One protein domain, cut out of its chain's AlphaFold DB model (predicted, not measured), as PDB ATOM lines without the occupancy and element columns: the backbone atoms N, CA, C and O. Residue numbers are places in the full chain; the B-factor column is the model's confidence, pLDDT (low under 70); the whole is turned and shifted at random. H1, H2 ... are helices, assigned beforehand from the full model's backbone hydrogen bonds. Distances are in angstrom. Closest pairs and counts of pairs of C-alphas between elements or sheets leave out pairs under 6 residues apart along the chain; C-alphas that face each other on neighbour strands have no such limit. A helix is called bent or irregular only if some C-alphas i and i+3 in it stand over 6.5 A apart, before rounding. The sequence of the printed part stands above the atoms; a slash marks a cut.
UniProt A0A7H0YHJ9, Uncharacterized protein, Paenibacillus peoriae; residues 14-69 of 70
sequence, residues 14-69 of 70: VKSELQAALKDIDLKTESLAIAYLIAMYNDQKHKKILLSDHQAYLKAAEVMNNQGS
ATOM      1  N   VAL A  14     197.115 207.570 187.644       77.00
ATOM      2  CA  VAL A  14     197.345 206.320 186.891       77.00
ATOM      3  C   VAL A  14     197.536 206.605 185.398       77.00
ATOM      4  O   VAL A  14     197.959 205.743 184.636       77.00
ATOM      5  N   LYS A  15     197.242 207.828 184.936       76.88
ATOM      6  CA  LYS A  15     197.285 208.168 183.509       76.88
ATOM      7  C   LYS A  15     198.699 208.086 182.925       76.88
ATOM      8  O   LYS A  15     198.858 207.625 181.798       76.88
ATOM      9  N   SER A  16     199.713 208.491 183.689       78.00
ATOM     10  CA  SER A  16     201.123 208.366 183.295       78.00
ATOM     11  C   SER A  16     201.552 206.905 183.164       78.00
ATOM     12  O   SER A  16     202.221 206.543 182.200       78.00
ATOM     13  N   GLU A  17     201.118 206.053 184.092       79.88
ATOM     14  CA  GLU A  17     201.402 204.615 184.064       79.88
ATOM     15  C   GLU A  17     200.667 203.918 182.914       79.88
ATOM     16  O   GLU A  17     201.235 203.067 182.234       79.88
ATOM     17  N   LEU A  18     199.430 204.335 182.625       81.31
ATOM     18  CA  LEU A  18     198.652 203.816 181.504       81.31
ATOM     19  C   LEU A  18     199.301 204.144 180.153       81.31
ATOM     20  O   LEU A  18     199.297 203.306 179.257       81.31
ATOM     21  N   GLN A  19     199.872 205.342 179.999       79.31
ATOM     22  CA  GLN A  19     200.601 205.721 178.784       79.31
ATOM     23  C   GLN A  19     201.902 204.932 178.608       79.31
ATOM     24  O   GLN A  19     202.240 204.572 177.481       79.31
ATOM     25  N   ALA A  20     202.604 204.629 179.703       79.12
ATOM     26  CA  ALA A  20     203.763 203.742 179.660       79.12
ATOM     27  C   ALA A  20     203.348 202.324 179.228       79.12
ATOM     28  O   ALA A  20     203.879 201.798 178.254       79.12
ATOM     29  N   ALA A  21     202.305 201.767 179.850       75.25
ATOM     30  CA  ALA A  21     201.770 200.452 179.497       75.25
ATOM     31  C   ALA A  21     201.264 200.381 178.043       75.25
ATOM     32  O   ALA A  21     201.462 199.379 177.365       75.25
ATOM     33  N   LEU A  22     200.642 201.448 177.530       79.94
ATOM     34  CA  LEU A  22     200.216 201.546 176.129       79.94
ATOM     35  C   LEU A  22     201.373 201.366 175.148       79.94
ATOM     36  O   LEU A  22     201.212 200.687 174.135       79.94
ATOM     37  N   LYS A  23     202.517 201.985 175.454       77.19
ATOM     38  CA  LYS A  23     203.723 201.912 174.632       77.19
ATOM     39  C   LYS A  23     204.348 200.519 174.679       77.19
ATOM     40  O   LYS A  23     204.782 200.025 173.645       77.19
ATOM     41  N   ASP A  24     204.357 199.893 175.852       80.00
ATOM     42  CA  ASP A  24     204.971 198.577 176.046       80.00
ATOM     43  C   ASP A  24     204.125 197.433 175.459       80.00
ATOM     44  O   ASP A  24     204.671 196.432 175.000       80.00
ATOM     45  N   ILE A  25     202.794 197.577 175.449       76.88
ATOM     46  CA  ILE A  25     201.840 196.546 174.990       76.88
ATOM     47  C   ILE A  25     201.407 196.780 173.521       76.88
ATOM     48  O   ILE A  25     200.671 195.974 172.958       76.88
ATOM     49  N   ASP A  26     201.864 197.867 172.884       80.88
ATOM     50  CA  ASP A  26     201.529 198.260 171.499       80.88
ATOM     51  C   ASP A  26     200.008 198.323 171.221       80.88
ATOM     52  O   ASP A  26     199.475 197.795 170.241       80.88
ATOM     53  N   LEU A  27     199.258 198.963 172.127       78.44
ATOM     54  CA  LEU A  27     197.803 199.105 172.001       78.44
ATOM     55  C   LEU A  27     197.406 200.475 171.442       78.44
ATOM     56  O   LEU A  27     197.915 201.520 171.834       78.44
ATOM     57  N   LYS A  28     196.413 200.478 170.545       76.44
ATOM     58  CA  LYS A  28     196.011 201.673 169.778       76.44
ATOM     59  C   LYS A  28     195.279 202.746 170.587       76.44
ATOM     60  O   LYS A  28     195.258 203.900 170.168       76.44
ATOM     61  N   THR A  29     194.599 202.384 171.678       81.50
ATOM     62  CA  THR A  29     193.778 203.330 172.456       81.50
ATOM     63  C   THR A  29     193.844 203.056 173.956       81.50
ATOM     64  O   THR A  29     193.921 201.902 174.377       81.50
ATOM     65  N   GLU A  30     193.730 204.113 174.769       77.94
ATOM     66  CA  GLU A  30     193.644 204.015 176.238       77.94
ATOM     67  C   GLU A  30     192.519 203.064 176.680       77.94
ATOM     68  O   GLU A  30     192.716 202.235 177.565       77.94
ATOM     69  N   SER A  31     191.363 203.103 176.011       79.62
ATOM     70  CA  SER A  31     190.236 202.208 176.300       79.62
ATOM     71  C   SER A  31     190.575 200.728 176.098       79.62
ATOM     72  O   SER A  31     190.127 199.888 176.880       79.62
ATOM     73  N   LEU A  32     191.371 200.398 175.074       77.50
ATOM     74  CA  LEU A  32     191.840 199.030 174.833       77.50
ATOM     75  C   LEU A  32     192.835 198.584 175.908       77.50
ATOM     76  O   LEU A  32     192.717 197.466 176.399       77.50
ATOM     77  N   ALA A  33     193.756 199.458 176.320       80.06
ATOM     78  CA  ALA A  33     194.692 199.162 177.407       80.06
ATOM     79  C   ALA A  33     193.967 198.914 178.737       80.06
ATOM     80  O   ALA A  33     194.259 197.945 179.433       80.06
ATOM     81  N   ILE A  34     192.952 199.717 179.061       81.94
ATOM     82  CA  ILE A  34     192.133 199.515 180.263       81.94
ATOM     83  C   ILE A  34     191.378 198.181 180.190       81.94
ATOM     84  O   ILE A  34     191.368 197.426 181.161       81.94
ATOM     85  N   ALA A  35     190.764 197.865 179.046       81.94
ATOM     86  CA  ALA A  35     190.067 196.593 178.859       81.94
ATOM     87  C   ALA A  35     191.018 195.393 179.003       81.94
ATOM     88  O   ALA A  35     190.668 194.417 179.668       81.94
ATOM     89  N   TYR A  36     192.225 195.493 178.441       82.88
ATOM     90  CA  TYR A  36     193.285 194.497 178.583       82.88
ATOM     91  C   TYR A  36     193.685 194.296 180.051       82.88
ATOM     92  O   TYR A  36     193.655 193.169 180.544       82.88
ATOM     93  N   LEU A  37     193.980 195.377 180.779       82.69
ATOM     94  CA  LEU A  37     194.381 195.311 182.187       82.69
ATOM     95  C   LEU A  37     193.279 194.713 183.073       82.69
ATOM     96  O   LEU A  37     193.565 193.908 183.957       82.69
ATOM     97  N   ILE A  38     192.012 195.048 182.813       82.81
ATOM     98  CA  ILE A  38     190.866 194.462 183.522       82.81
ATOM     99  C   ILE A  38     190.748 192.965 183.223       82.81
ATOM    100  O   ILE A  38     190.519 192.177 184.142       82.81
ATOM    101  N   ALA A  39     190.895 192.557 181.961       81.31
ATOM    102  CA  ALA A  39     190.855 191.150 181.579       81.31
ATOM    103  C   ALA A  39     191.995 190.361 182.240       81.31
ATOM    104  O   ALA A  39     191.741 189.304 182.810       81.31
ATOM    105  N   MET A  40     193.211 190.911 182.248       80.75
ATOM    106  CA  MET A  40     194.373 190.314 182.908       80.75
ATOM    107  C   MET A  40     194.170 190.190 184.421       80.75
ATOM    108  O   MET A  40     194.415 189.128 184.984       80.75
ATOM    109  N   TYR A  41     193.687 191.241 185.086       80.81
ATOM    110  CA  TYR A  41     193.396 191.199 186.519       80.81
ATOM    111  C   TYR A  41     192.324 190.155 186.849       80.81
ATOM    112  O   TYR A  41     192.451 189.419 187.826       80.81
ATOM    113  N   ASN A  42     191.282 190.057 186.022       78.19
ATOM    114  CA  ASN A  42     190.262 189.029 186.181       78.19
ATOM    115  C   ASN A  42     190.851 187.630 185.965       78.19
ATOM    116  O   ASN A  42     190.605 186.764 186.796       78.19
ATOM    117  N   ASP A  43     191.668 187.409 184.932       74.94
ATOM    118  CA  ASP A  43     192.359 186.130 184.725       74.94
ATOM    119  C   ASP A  43     193.249 185.771 185.920       74.94
ATOM    120  O   ASP A  43     193.159 184.669 186.442       74.94
ATOM    121  N   GLN A  44     194.038 186.713 186.443       74.12
ATOM    122  CA  GLN A  44     194.884 186.491 187.621       74.12
ATOM    123  C   GLN A  44     194.072 186.196 188.887       74.12
ATOM    124  O   GLN A  44     194.433 185.316 189.667       74.12
ATOM    125  N   LYS A  45     192.954 186.895 189.092       68.81
ATOM    126  CA  LYS A  45     192.059 186.675 190.234       68.81
ATOM    127  C   LYS A  45     191.279 185.359 190.117       68.81
ATOM    128  O   LYS A  45     190.931 184.761 191.138       68.81
ATOM    129  N   HIS A  46     190.985 184.926 188.892       63.47
ATOM    130  CA  HIS A  46     190.270 183.687 188.586       63.47
ATOM    131  C   HIS A  46     191.191 182.489 188.334       63.47
ATOM    132  O   HIS A  46     190.710 181.362 188.428       63.47
ATOM    133  N   LYS A  47     192.505 182.693 188.177       63.56
ATOM    134  CA  LYS A  47     193.568 181.694 188.364       63.56
ATOM    135  C   LYS A  47     193.691 181.304 189.839       63.56
ATOM    136  O   LYS A  47     194.755 181.317 190.448       63.56
ATOM    137  N   LYS A  48     192.573 180.906 190.437       65.06
ATOM    138  CA  LYS A  48     192.601 179.976 191.553       65.06
ATOM    139  C   LYS A  48     192.944 178.637 190.927       65.06
ATOM    140  O   LYS A  48     192.084 178.044 190.290       65.06
ATOM    141  N   ILE A  49     194.195 178.209 191.060       66.06
ATOM    142  CA  ILE A  49     194.577 176.831 190.744       66.06
ATOM    143  C   ILE A  49     193.615 175.939 191.531       66.06
ATOM    144  O   ILE A  49     193.616 175.965 192.765       66.06
ATOM    145  N   LEU A  50     192.730 175.230 190.833       73.81
ATOM    146  CA  LEU A  50     191.807 174.317 191.487       73.81
ATOM    147  C   LEU A  50     192.590 173.083 191.938       73.81
ATOM    148  O   LEU A  50     193.642 172.749 191.391       73.81
ATOM    149  N   LEU A  51     192.067 172.365 192.933       71.06
ATOM    150  CA  LEU A  51     192.689 171.121 193.394       71.06
ATOM    151  C   LEU A  51     192.847 170.104 192.246       71.06
ATOM    152  O   LEU A  51     193.837 169.378 192.199       71.06
ATOM    153  N   SER A  52     191.909 170.101 191.294       77.06
ATOM    154  CA  SER A  52     191.974 169.299 190.067       77.06
ATOM    155  C   SER A  52     193.163 169.665 189.182       77.06
ATOM    156  O   SER A  52     193.839 168.775 188.672       77.06
ATOM    157  N   ASP A  53     193.452 170.960 189.042       76.00
ATOM    158  CA  ASP A  53     194.588 171.444 188.256       76.00
ATOM    159  C   ASP A  53     195.896 171.045 188.945       76.00
ATOM    160  O   ASP A  53     196.831 170.587 188.297       76.00
ATOM    161  N   HIS A  54     195.940 171.114 190.281       78.44
ATOM    162  CA  HIS A  54     197.094 170.670 191.059       78.44
ATOM    163  C   HIS A  54     197.367 169.165 190.905       78.44
ATOM    164  O   HIS A  54     198.506 168.762 190.677       78.44
ATOM    165  N   GLN A  55     196.325 168.331 190.952       83.38
ATOM    166  CA  GLN A  55     196.445 166.890 190.702       83.38
ATOM    167  C   GLN A  55     196.877 166.584 189.261       83.38
ATOM    168  O   GLN A  55     197.649 165.650 189.042       83.38
ATOM    169  N   ALA A  56     196.411 167.363 188.283       81.31
ATOM    170  CA  ALA A  56     196.843 167.236 186.896       81.31
ATOM    171  C   ALA A  56     198.331 167.584 186.731       81.31
ATOM    172  O   ALA A  56     199.055 166.843 186.069       81.31
ATOM    173  N   TYR A  57     198.808 168.649 187.388       84.06
ATOM    174  CA  TYR A  57     200.227 169.009 187.390       84.06
ATOM    175  C   TYR A  57     201.102 167.940 188.050       84.06
ATOM    176  O   TYR A  57     202.154 167.607 187.507       84.06
ATOM    177  N   LEU A  58     200.662 167.356 189.169       84.62
ATOM    178  CA  LEU A  58     201.389 166.266 189.829       84.62
ATOM    179  C   LEU A  58     201.485 165.023 188.939       84.62
ATOM    180  O   LEU A  58     202.578 164.502 188.745       84.62
ATOM    181  N   LYS A  59     200.379 164.602 188.314       85.00
ATOM    182  CA  LYS A  59     200.393 163.474 187.367       85.00
ATOM    183  C   LYS A  59     201.289 163.737 186.158       85.00
ATOM    184  O   LYS A  59     202.005 162.842 185.724       85.00
ATOM    185  N   ALA A  60     201.267 164.952 185.611       82.50
ATOM    186  CA  ALA A  60     202.142 165.324 184.502       82.50
ATOM    187  C   ALA A  60     203.625 165.258 184.908       82.50
ATOM    188  O   ALA A  60     204.438 164.708 184.168       82.50
ATOM    189  N   ALA A  61     203.963 165.747 186.105       81.25
ATOM    190  CA  ALA A  61     205.314 165.665 186.651       81.25
ATOM    191  C   ALA A  61     205.761 164.211 186.888       81.25
ATOM    192  O   ALA A  61     206.882 163.857 186.531       81.25
ATOM    193  N   GLU A  62     204.886 163.351 187.418       82.69
ATOM    194  CA  GLU A  62     205.157 161.916 187.590       82.69
ATOM    195  C   GLU A  62     205.429 161.218 186.252       82.69
ATOM    196  O   GLU A  62     206.388 160.456 186.136       82.69
ATOM    197  N   VAL A  63     204.635 161.505 185.216       78.00
ATOM    198  CA  VAL A  63     204.840 160.945 183.870       78.00
ATOM    199  C   VAL A  63     206.179 161.392 183.282       78.00
ATOM    200  O   VAL A  63     206.905 160.561 182.741       78.00
ATOM    201  N   MET A  64     206.542 162.670 183.418       73.88
ATOM    202  CA  MET A  64     207.832 163.179 182.936       73.88
ATOM    203  C   MET A  64     209.018 162.581 183.706       73.88
ATOM    204  O   MET A  64     210.028 162.241 183.097       73.88
ATOM    205  N   ASN A  65     208.887 162.395 185.021       71.88
ATOM    206  CA  ASN A  65     209.923 161.773 185.846       71.88
ATOM    207  C   ASN A  65     210.116 160.284 185.503       71.88
ATOM    208  O   ASN A  65     211.242 159.798 185.422       71.88
ATOM    209  N   ASN A  66     209.023 159.571 185.224       65.19
ATOM    210  CA  ASN A  66     209.063 158.160 184.837       65.19
ATOM    211  C   ASN A  66     209.573 157.948 183.400       65.19
ATOM    212  O   ASN A  66     210.136 156.896 183.107       65.19
ATOM    213  N   GLN A  67     209.430 158.937 182.510       59.00
ATOM    214  CA  GLN A  67     210.016 158.900 181.162       59.00
ATOM    215  C   GLN A  67     211.538 159.111 181.149       59.00
ATOM    216  O   GLN A  67     212.181 158.752 180.170       59.00
ATOM    217  N   GLY A  68     212.126 159.647 182.224       53.59
ATOM    218  CA  GLY A  68     213.578 159.809 182.370       53.59
ATOM    219  C   GLY A  68     214.321 158.577 182.908       53.59
ATOM    220  O   GLY A  68     215.523 158.665 183.129       53.59
ATOM    221  N   SER A  69     213.624 157.460 183.158       52.19
ATOM    222  CA  SER A  69     214.198 156.227 183.734       52.19
ATOM    223  C   SER A  69     214.317 155.057 182.739       52.19
ATOM    224  O   SER A  69     214.359 153.904 183.170       52.19
TER     225      SER A  69
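Overview. This is residues 14 to 69 of the 70 residues of an uncharacterized protein of Paenibacillus peoriae (UniProt A0A7H0YHJ9). The model is an open, drawn-out string of three helices: H1 packs crosswise on the first residues of H2 at one end, and H3 is a free arm at the other end. H2, the link of residues 47 to 50 and H3 follow one another as a wide, open V, and no other part fills the space between its arms. The printed part has 56 residues with three named helices, in the order H1, H2, H3 along the chain, and no named strand; its class is all helix. It is extended, with a radius of gyration of the C-alphas of 18.7 A, and the C-alphas span 53 by 23 by 16 A along their three main axes.

Arrangement. From the first printed residue, H1 takes residues 14 to 25, and the tight link of residues 26 to 29 joins it to H2, residues 30 to 46. H1 and H2 touch, with 8 pairs of C-alphas within 8 A. The closest C-alphas of the two are those of Leu 22 and Ala 33, 6.2 A apart. Their lines stand at 86 degrees, about perpendicular, and their centres are 13.3 A apart. H2 touches H1 with residues 30 to 34 alone. From residue 38 onward the model stands free: residues 38 to 69, of which 38 to 46 belong to H2 and 51 to 67 belong to H3, have no C-alpha 8 or more residues away along the chain within 10 A. H3 is joined to H2 by a tight link of four residues, 47 to 50, yet it is apart from H2, with no C-alpha of the one within 8 A of the other. H3 is also apart from H1, and it touches no helix. In H1, H2 and H3 every pair of O of residue i and N of residue i+4 inside the helix is within hydrogen-bond range.

Along the chain. H1 runs from Val 14 to Ile 25, 12 residues, and measures 16.0 A from first to last C-alpha. C-alpha 14 is at (197.345, 206.320, 186.891), and C-alpha 25 is at (201.840, 196.546, 174.990). H2 runs from Glu 30 to His 46, 17 residues and 24.0 A from first to last C-alpha. It begins with C-alpha 30 at (193.644, 204.015, 176.238) and ends with C-alpha 46 at (190.270, 183.687, 188.586). H3 runs from Leu 51 to Gln 67, also 17 residues, and measures 24.5 A from first to last C-alpha. Its last C-alpha, that of Gln 67, is at (210.016, 158.900, 181.162). H2 and H3 are the longest helices by residues, and no helix is bent or irregular.

Size, cuts and confidence. The two C-alphas farthest apart are those of Lys 15 and Ser 69, 54.6 A. The first and last printed C-alphas, those of Val 14 and Ser 69, are 52.9 A apart. The printed part has no cut and runs from residue 14 to residue 69; the full chain has 70 residues. Both links, H1 to H2 and H2 to H3, are tight, and there is no long link. The mean pLDDT of the printed part is 76.4, with means of 78 for H1, 78 for H2 and 77 for H3. Nine residues are under 70, the model's low confidence: residues 45 to 49, of which 45 and 46 belong to H2, and residues 66 to 69, of which 66 and 67 belong to H3.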